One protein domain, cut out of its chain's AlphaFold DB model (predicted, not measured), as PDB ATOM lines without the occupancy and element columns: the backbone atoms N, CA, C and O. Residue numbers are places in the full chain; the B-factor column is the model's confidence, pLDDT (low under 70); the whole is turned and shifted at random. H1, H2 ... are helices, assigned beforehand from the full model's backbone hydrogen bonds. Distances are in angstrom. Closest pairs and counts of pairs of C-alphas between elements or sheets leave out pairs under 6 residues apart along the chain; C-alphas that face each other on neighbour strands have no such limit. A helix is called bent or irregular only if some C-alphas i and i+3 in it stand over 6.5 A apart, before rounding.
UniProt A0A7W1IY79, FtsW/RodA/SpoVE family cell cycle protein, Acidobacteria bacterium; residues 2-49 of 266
ATOM      1  N   ARG A   2     165.582 -35.038 -54.367       55.47
ATOM      2  CA  ARG A   2     165.638 -34.780 -52.898       55.47
ATOM      3  C   ARG A   2     165.702 -33.305 -52.440       55.47
ATOM      4  O   ARG A   2     165.865 -33.049 -51.257       55.47
ATOM      5  N   ARG A   3     165.563 -32.317 -53.337       59.69
ATOM      6  CA  ARG A   3     165.730 -30.882 -52.989       59.69
ATOM      7  C   ARG A   3     164.459 -30.187 -52.483       59.69
ATOM      8  O   ARG A   3     164.542 -29.111 -51.907       59.69
ATOM      9  N   LEU A   4     163.293 -30.788 -52.705       60.00
ATOM     10  CA  LEU A   4     161.994 -30.252 -52.289       60.00
ATOM     11  C   LEU A   4     161.813 -30.234 -50.756       60.00
ATOM     12  O   LEU A   4     161.479 -29.170 -50.240       60.00
ATOM     13  N   PRO A   5     162.137 -31.313 -50.008       72.44
ATOM     14  CA  PRO A   5     162.078 -31.271 -48.547       72.44
ATOM     15  C   PRO A   5     163.081 -30.277 -47.950       72.44
ATOM     16  O   PRO A   5     162.728 -29.549 -47.038       72.44
ATOM     17  N   GLN A   6     164.291 -30.151 -48.503       69.69
ATOM     18  CA  GLN A   6     165.276 -29.174 -48.014       69.69
ATOM     19  C   GLN A   6     164.830 -27.719 -48.229       69.69
ATOM     20  O   GLN A   6     165.037 -26.881 -47.357       69.69
ATOM     21  N   ARG A   7     164.191 -27.414 -49.367       69.56
ATOM     22  CA  ARG A   7     163.629 -26.081 -49.641       69.56
ATOM     23  C   ARG A   7     162.446 -25.764 -48.732       69.56
ATOM     24  O   ARG A   7     162.377 -24.654 -48.222       69.56
ATOM     25  N   LEU A   8     161.555 -26.730 -48.504       71.88
ATOM     26  CA  LEU A   8     160.426 -26.572 -47.585       71.88
ATOM     27  C   LEU A   8     160.883 -26.418 -46.136       71.88
ATOM     28  O   LEU A   8     160.339 -25.584 -45.428       71.88
ATOM     29  N   VAL A   9     161.906 -27.163 -45.715       77.81
ATOM     30  CA  VAL A   9     162.496 -27.019 -44.381       77.81
ATOM     31  C   VAL A   9     163.158 -25.654 -44.234       77.81
ATOM     32  O   VAL A   9     162.921 -24.993 -43.239       77.81
ATOM     33  N   LEU A  10     163.922 -25.176 -45.222       75.50
ATOM     34  CA  LEU A  10     164.546 -23.852 -45.140       75.50
ATOM     35  C   LEU A  10     163.501 -22.726 -45.092       75.50
ATOM     36  O   LEU A  10     163.562 -21.874 -44.211       75.50
ATOM     37  N   VAL A  11     162.526 -22.742 -46.006       75.19
ATOM     38  CA  VAL A  11     161.441 -21.747 -46.032       75.19
ATOM     39  C   VAL A  11     160.610 -21.829 -44.752       75.19
ATOM     40  O   VAL A  11     160.348 -20.803 -44.134       75.19
ATOM     41  N   GLY A  12     160.257 -23.036 -44.310       73.38
ATOM     42  CA  GLY A  12     159.521 -23.269 -43.072       73.38
ATOM     43  C   GLY A  12     160.276 -22.778 -41.840       73.38
ATOM     44  O   GLY A  12     159.690 -22.095 -41.010       73.38
ATOM     45  N   SER A  13     161.582 -23.039 -41.750       70.38
ATOM     46  CA  SER A  13     162.426 -22.559 -40.655       70.38
ATOM     47  C   SER A  13     162.521 -21.038 -40.631       70.38
ATOM     48  O   SER A  13     162.413 -20.456 -39.560       70.38
ATOM     49  N   VAL A  14     162.673 -20.379 -41.785       74.81
ATOM     50  CA  VAL A  14     162.713 -18.907 -41.859       74.81
ATOM     51  C   VAL A  14     161.373 -18.303 -41.443       74.81
ATOM     52  O   VAL A  14     161.345 -17.387 -40.626       74.81
ATOM     53  N   VAL A  15     160.259 -18.843 -41.946       76.56
ATOM     54  CA  VAL A  15     158.909 -18.393 -41.571       76.56
ATOM     55  C   VAL A  15     158.667 -18.588 -40.078       76.56
ATOM     56  O   VAL A  15     158.141 -17.689 -39.426       76.56
ATOM     57  N   LEU A  16     159.084 -19.723 -39.518       75.25
ATOM     58  CA  LEU A  16     158.950 -20.006 -38.093       75.25
ATOM     59  C   LEU A  16     159.788 -19.037 -37.252       75.25
ATOM     60  O   LEU A  16     159.282 -18.496 -36.278       75.25
ATOM     61  N   LEU A  17     161.024 -18.749 -37.660       74.69
ATOM     62  CA  LEU A  17     161.913 -17.818 -36.960       74.69
ATOM     63  C   LEU A  17     161.349 -16.388 -36.968       74.69
ATOM     64  O   LEU A  17     161.298 -15.742 -35.923       74.69
ATOM     65  N   ILE A  18     160.846 -15.926 -38.119       74.50
ATOM     66  CA  ILE A  18     160.154 -14.632 -38.240       74.50
ATOM     67  C   ILE A  18     158.902 -14.613 -37.362       74.50
ATOM     68  O   ILE A  18     158.681 -13.649 -36.639       74.50
ATOM     69  N   SER A  19     158.104 -15.681 -37.383       73.19
ATOM     70  CA  SER A  19     156.869 -15.765 -36.594       73.19
ATOM     71  C   SER A  19     157.159 -15.699 -35.096       73.19
ATOM     72  O   SER A  19     156.492 -14.963 -34.379       73.19
ATOM     73  N   VAL A  20     158.186 -16.410 -34.625       73.88
ATOM     74  CA  VAL A  20     158.621 -16.397 -33.221       73.88
ATOM     75  C   VAL A  20     159.115 -15.006 -32.811       73.88
ATOM     76  O   VAL A  20     158.718 -14.516 -31.756       73.88
ATOM     77  N   LEU A  21     159.910 -14.338 -33.656       70.31
ATOM     78  CA  LEU A  21     160.368 -12.964 -33.412       70.31
ATOM     79  C   LEU A  21     159.206 -11.969 -33.335       70.31
ATOM     80  O   LEU A  21     159.159 -11.159 -32.414       70.31
ATOM     81  N   VAL A  22     158.260 -12.051 -34.275       74.50
ATOM     82  CA  VAL A  22     157.066 -11.195 -34.290       74.50
ATOM     83  C   VAL A  22     156.241 -11.421 -33.028       74.50
ATOM     84  O   VAL A  22     155.848 -10.455 -32.388       74.50
ATOM     85  N   VAL A  23     156.034 -12.678 -32.628       76.25
ATOM     86  CA  VAL A  23     155.297 -13.033 -31.407       76.25
ATOM     87  C   VAL A  23     155.938 -12.428 -30.158       76.25
ATOM     88  O   VAL A  23     155.221 -11.876 -29.330       76.25
ATOM     89  N   GLY A  24     157.268 -12.473 -30.041       72.00
ATOM     90  CA  GLY A  24     157.991 -11.884 -28.909       72.00
ATOM     91  C   GLY A  24     157.937 -10.355 -28.843       72.00
ATOM     92  O   GLY A  24     158.043  -9.798 -27.756       72.00
ATOM     93  N   ALA A  25     157.766  -9.685 -29.985       73.81
ATOM     94  CA  ALA A  25     157.760  -8.226 -30.089       73.81
ATOM     95  C   ALA A  25     156.350  -7.601 -30.013       73.81
ATOM     96  O   ALA A  25     156.219  -6.379 -30.061       73.81
ATOM     97  N   LEU A  26     155.288  -8.411 -29.917       76.88
ATOM     98  CA  LEU A  26     153.913  -7.914 -29.791       76.88
ATOM     99  C   LEU A  26     153.662  -7.273 -28.408       76.88
ATOM    100  O   LEU A  26     154.189  -7.770 -27.416       76.88
ATOM    101  N   PRO A  27     152.788  -6.254 -28.302       74.75
ATOM    102  CA  PRO A  27     152.353  -5.690 -27.032       74.75
ATOM    103  C   PRO A  27     151.667  -6.744 -26.170       74.75
ATOM    104  O   PRO A  27     150.884  -7.553 -26.680       74.75
ATOM    105  N   ASP A  28     151.883  -6.681 -24.858       74.12
ATOM    106  CA  ASP A  28     151.339  -7.658 -23.906       74.12
ATOM    107  C   ASP A  28     149.802  -7.725 -23.994       74.12
ATOM    108  O   ASP A  28     149.220  -8.803 -24.104       74.12
ATOM    109  N   LYS A  29     149.150  -6.565 -24.169       76.50
ATOM    110  CA  LYS A  29     147.698  -6.436 -24.412       76.50
ATOM    111  C   LYS A  29     147.192  -7.218 -25.631       76.50
ATOM    112  O   LYS A  29     146.007  -7.541 -25.716       76.50
ATOM    113  N   THR A  30     148.049  -7.450 -26.623       75.88
ATOM    114  CA  THR A  30     147.721  -8.209 -27.839       75.88
ATOM    115  C   THR A  30     148.008  -9.692 -27.644       75.88
ATOM    116  O   THR A  30     147.219 -10.524 -28.090       75.88
ATOM    117  N   GLN A  31     149.092 -10.031 -26.945       78.94
ATOM    118  CA  GLN A  31     149.441 -11.416 -26.623       78.94
ATOM    119  C   GLN A  31     148.398 -12.065 -25.707       78.94
ATOM    120  O   GLN A  31     147.998 -13.202 -25.940       78.94
ATOM    121  N   GLU A  32     147.892 -11.330 -24.717       82.12
ATOM    122  CA  GLU A  32     146.882 -11.808 -23.763       82.12
ATOM    123  C   GLU A  32     145.548 -12.199 -24.420       82.12
ATOM    124  O   GLU A  32     144.786 -12.983 -23.856       82.12
ATOM    125  N   LYS A  33     145.265 -11.709 -25.634       83.44
ATOM    126  CA  LYS A  33     144.033 -12.041 -26.369       83.44
ATOM    127  C   LYS A  33     144.023 -13.463 -26.929       83.44
ATOM    128  O   LYS A  33     142.948 -13.958 -27.265       83.44
ATOM    129  N   ILE A  34     145.184 -14.108 -27.074       81.44
ATOM    130  CA  ILE A  34     145.289 -15.452 -27.654       81.44
ATOM    131  C   ILE A  34     145.906 -16.392 -26.614       81.44
ATOM    132  O   ILE A  34     147.065 -16.209 -26.226       81.44
ATOM    133  N   PRO A  35     145.181 -17.440 -26.183       75.19
ATOM    134  CA  PRO A  35     145.733 -18.419 -25.260       75.19
ATOM    135  C   PRO A  35     146.950 -19.088 -25.917       75.19
ATOM    136  O   PRO A  35     146.840 -19.566 -27.042       75.19
ATOM    137  N   LEU A  36     148.089 -19.110 -25.205       80.19
ATOM    138  CA  LEU A  36     149.437 -19.592 -25.593       80.19
ATOM    139  C   LEU A  36     150.430 -18.544 -26.127       80.19
ATOM    140  O   LEU A  36     151.634 -18.791 -26.030       80.19
ATOM    141  N   LEU A  37     149.990 -17.382 -26.631       79.25
ATOM    142  CA  LEU A  37     150.930 -16.347 -27.101       79.25
ATOM    143  C   LEU A  37     151.894 -15.868 -25.999       79.25
ATOM    144  O   LEU A  37     153.095 -15.865 -26.262       79.25
ATOM    145  N   PRO A  38     151.439 -15.554 -24.769       79.38
ATOM    146  CA  PRO A  38     152.326 -15.043 -23.722       79.38
ATOM    147  C   PRO A  38     153.411 -16.052 -23.319       79.38
ATOM    148  O   PRO A  38     154.568 -15.699 -23.111       79.38
ATOM    149  N   THR A  39     153.057 -17.339 -23.263       81.62
ATOM    150  CA  THR A  39     153.983 -18.418 -22.894       81.62
ATOM    151  C   THR A  39     155.072 -18.623 -23.948       81.62
ATOM    152  O   THR A  39     156.211 -18.928 -23.603       81.62
ATOM    153  N   LEU A  40     154.735 -18.436 -25.228       77.56
ATOM    154  CA  LEU A  40     155.685 -18.538 -26.338       77.56
ATOM    155  C   LEU A  40     156.520 -17.262 -26.506       77.56
ATOM    156  O   LEU A  40     157.690 -17.346 -26.871       77.56
ATOM    157  N   ALA A  41     155.942 -16.097 -26.218       78.38
ATOM    158  CA  ALA A  41     156.592 -14.799 -26.354       78.38
ATOM    159  C   ALA A  41     157.585 -14.500 -25.225       78.38
ATOM    160  O   ALA A  41     158.639 -13.925 -25.487       78.38
ATOM    161  N   ALA A  42     157.303 -14.919 -23.987       79.00
ATOM    162  CA  ALA A  42     158.137 -14.636 -22.815       79.00
ATOM    163  C   ALA A  42     159.638 -14.977 -22.972       79.00
ATOM    164  O   ALA A  42     160.470 -14.121 -22.659       79.00
ATOM    165  N   PRO A  43     160.042 -16.173 -23.456       81.25
ATOM    166  CA  PRO A  43     161.459 -16.470 -23.667       81.25
ATOM    167  C   PRO A  43     162.076 -15.635 -24.796       81.25
ATOM    168  O   PRO A  43     163.261 -15.321 -24.742       81.25
ATOM    169  N   VAL A  44     161.283 -15.253 -25.799       79.88
ATOM    170  CA  VAL A  44     161.743 -14.465 -26.950       79.88
ATOM    171  C   VAL A  44     161.954 -13.006 -26.555       79.88
ATOM    172  O   VAL A  44     162.993 -12.440 -26.880       79.88
ATOM    173  N   LYS A  45     161.019 -12.416 -25.800       80.25
ATOM    174  CA  LYS A  45     161.069 -11.021 -25.327       80.25
ATOM    175  C   LYS A  45     162.342 -10.727 -24.530       80.25
ATOM    176  O   LYS A  45     162.944  -9.681 -24.714       80.25
ATOM    177  N   LYS A  46     162.818 -11.692 -23.735       80.31
ATOM    178  CA  LYS A  46     164.072 -11.575 -22.964       80.31
ATOM    179  C   LYS A  46     165.348 -11.560 -23.808       80.31
ATOM    180  O   LYS A  46     166.388 -11.138 -23.320       80.31
ATOM    181  N   VAL A  47     165.297 -12.092 -25.026       83.81
ATOM    182  CA  VAL A  47     166.459 -12.198 -25.927       83.81
ATOM    183  C   VAL A  47     166.397 -11.139 -27.031       83.81
ATOM    184  O   VAL A  47     167.399 -10.868 -27.694       83.81
ATOM    185  N   LEU A  48     165.226 -10.534 -27.244       82.19
ATOM    186  CA  LEU A  48     165.018  -9.495 -28.239       82.19
ATOM    187  C   LEU A  48     165.782  -8.218 -27.863       82.19
ATOM    188  O   LEU A  48     165.531  -7.663 -26.796       82.19
ATOM    189  N   PRO A  49     166.639  -7.694 -28.759       87.25
ATOM    190  CA  PRO A  49     167.260  -6.391 -28.565       87.25
ATOM    191  C   PRO A  49     166.215  -5.285 -28.402       87.25
ATOM    192  O   PRO A  49     165.218  -5.269 -29.135       87.25
TER     193      PRO A  49
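AT A GLANCE: This is residues 2 to 49 of the 266 residues of the protein "FtsW/RodA/SpoVE family cell cycle protein" of Acidobacteria bacterium (UniProt A0A7W1IY79). One long helix, H1, makes a straight arm that leads into a small head, where H3 crosses its end and the short H2 sits at the turn between them. Residues 2 to 19 stick out free of the head. The printed part has 48 residues with three named helices in the order H1, H2, H3, no named strand, and is all helix. It is loose, with a radius of gyration of the C-alphas of 13.4 A, and spans 43 by 24 by 12 A.

HOW THE PARTS SIT: H1, residues 3 to 25, touches H3, residues 37 to 45, with residues 20 to 25 alone; the closest C-alphas, of Gly 24 and Ala 41, are 4.1 A apart. Their lines are about perpendicular, at 90 degrees. H2, residues 28 to 31, is close to H1 but not clearly touching, the closest C-alphas, of Val 23 and Gln 31, being 7.7 A apart. H2 and H3 touch only at the corner, closest at C-alphas 31 and 37, 5.2 A. In H1 every O i to N i+4 pair is within hydrogen-bond range, in H3 3 of 5; H2 is too short for such a pair.

IN THESE COORDINATES: H1 runs 33.2 A from C-alpha 3 at (165.730, -30.882, -52.989). H2 measures 5.0 A. H3 measures 11.6 A, ends at C-alpha 45 at (161.069, -11.021, -25.327), and is only just irregular: C-alphas 40 and 43 are 6.7 A apart.

THE WHOLE: The two C-alphas farthest apart, of Arg 2 and Lys 29, are 44.0 A apart. The printed part has no cut, and both links are tight. Residues 2 to 4 and 6 to 7 have pLDDT under 70.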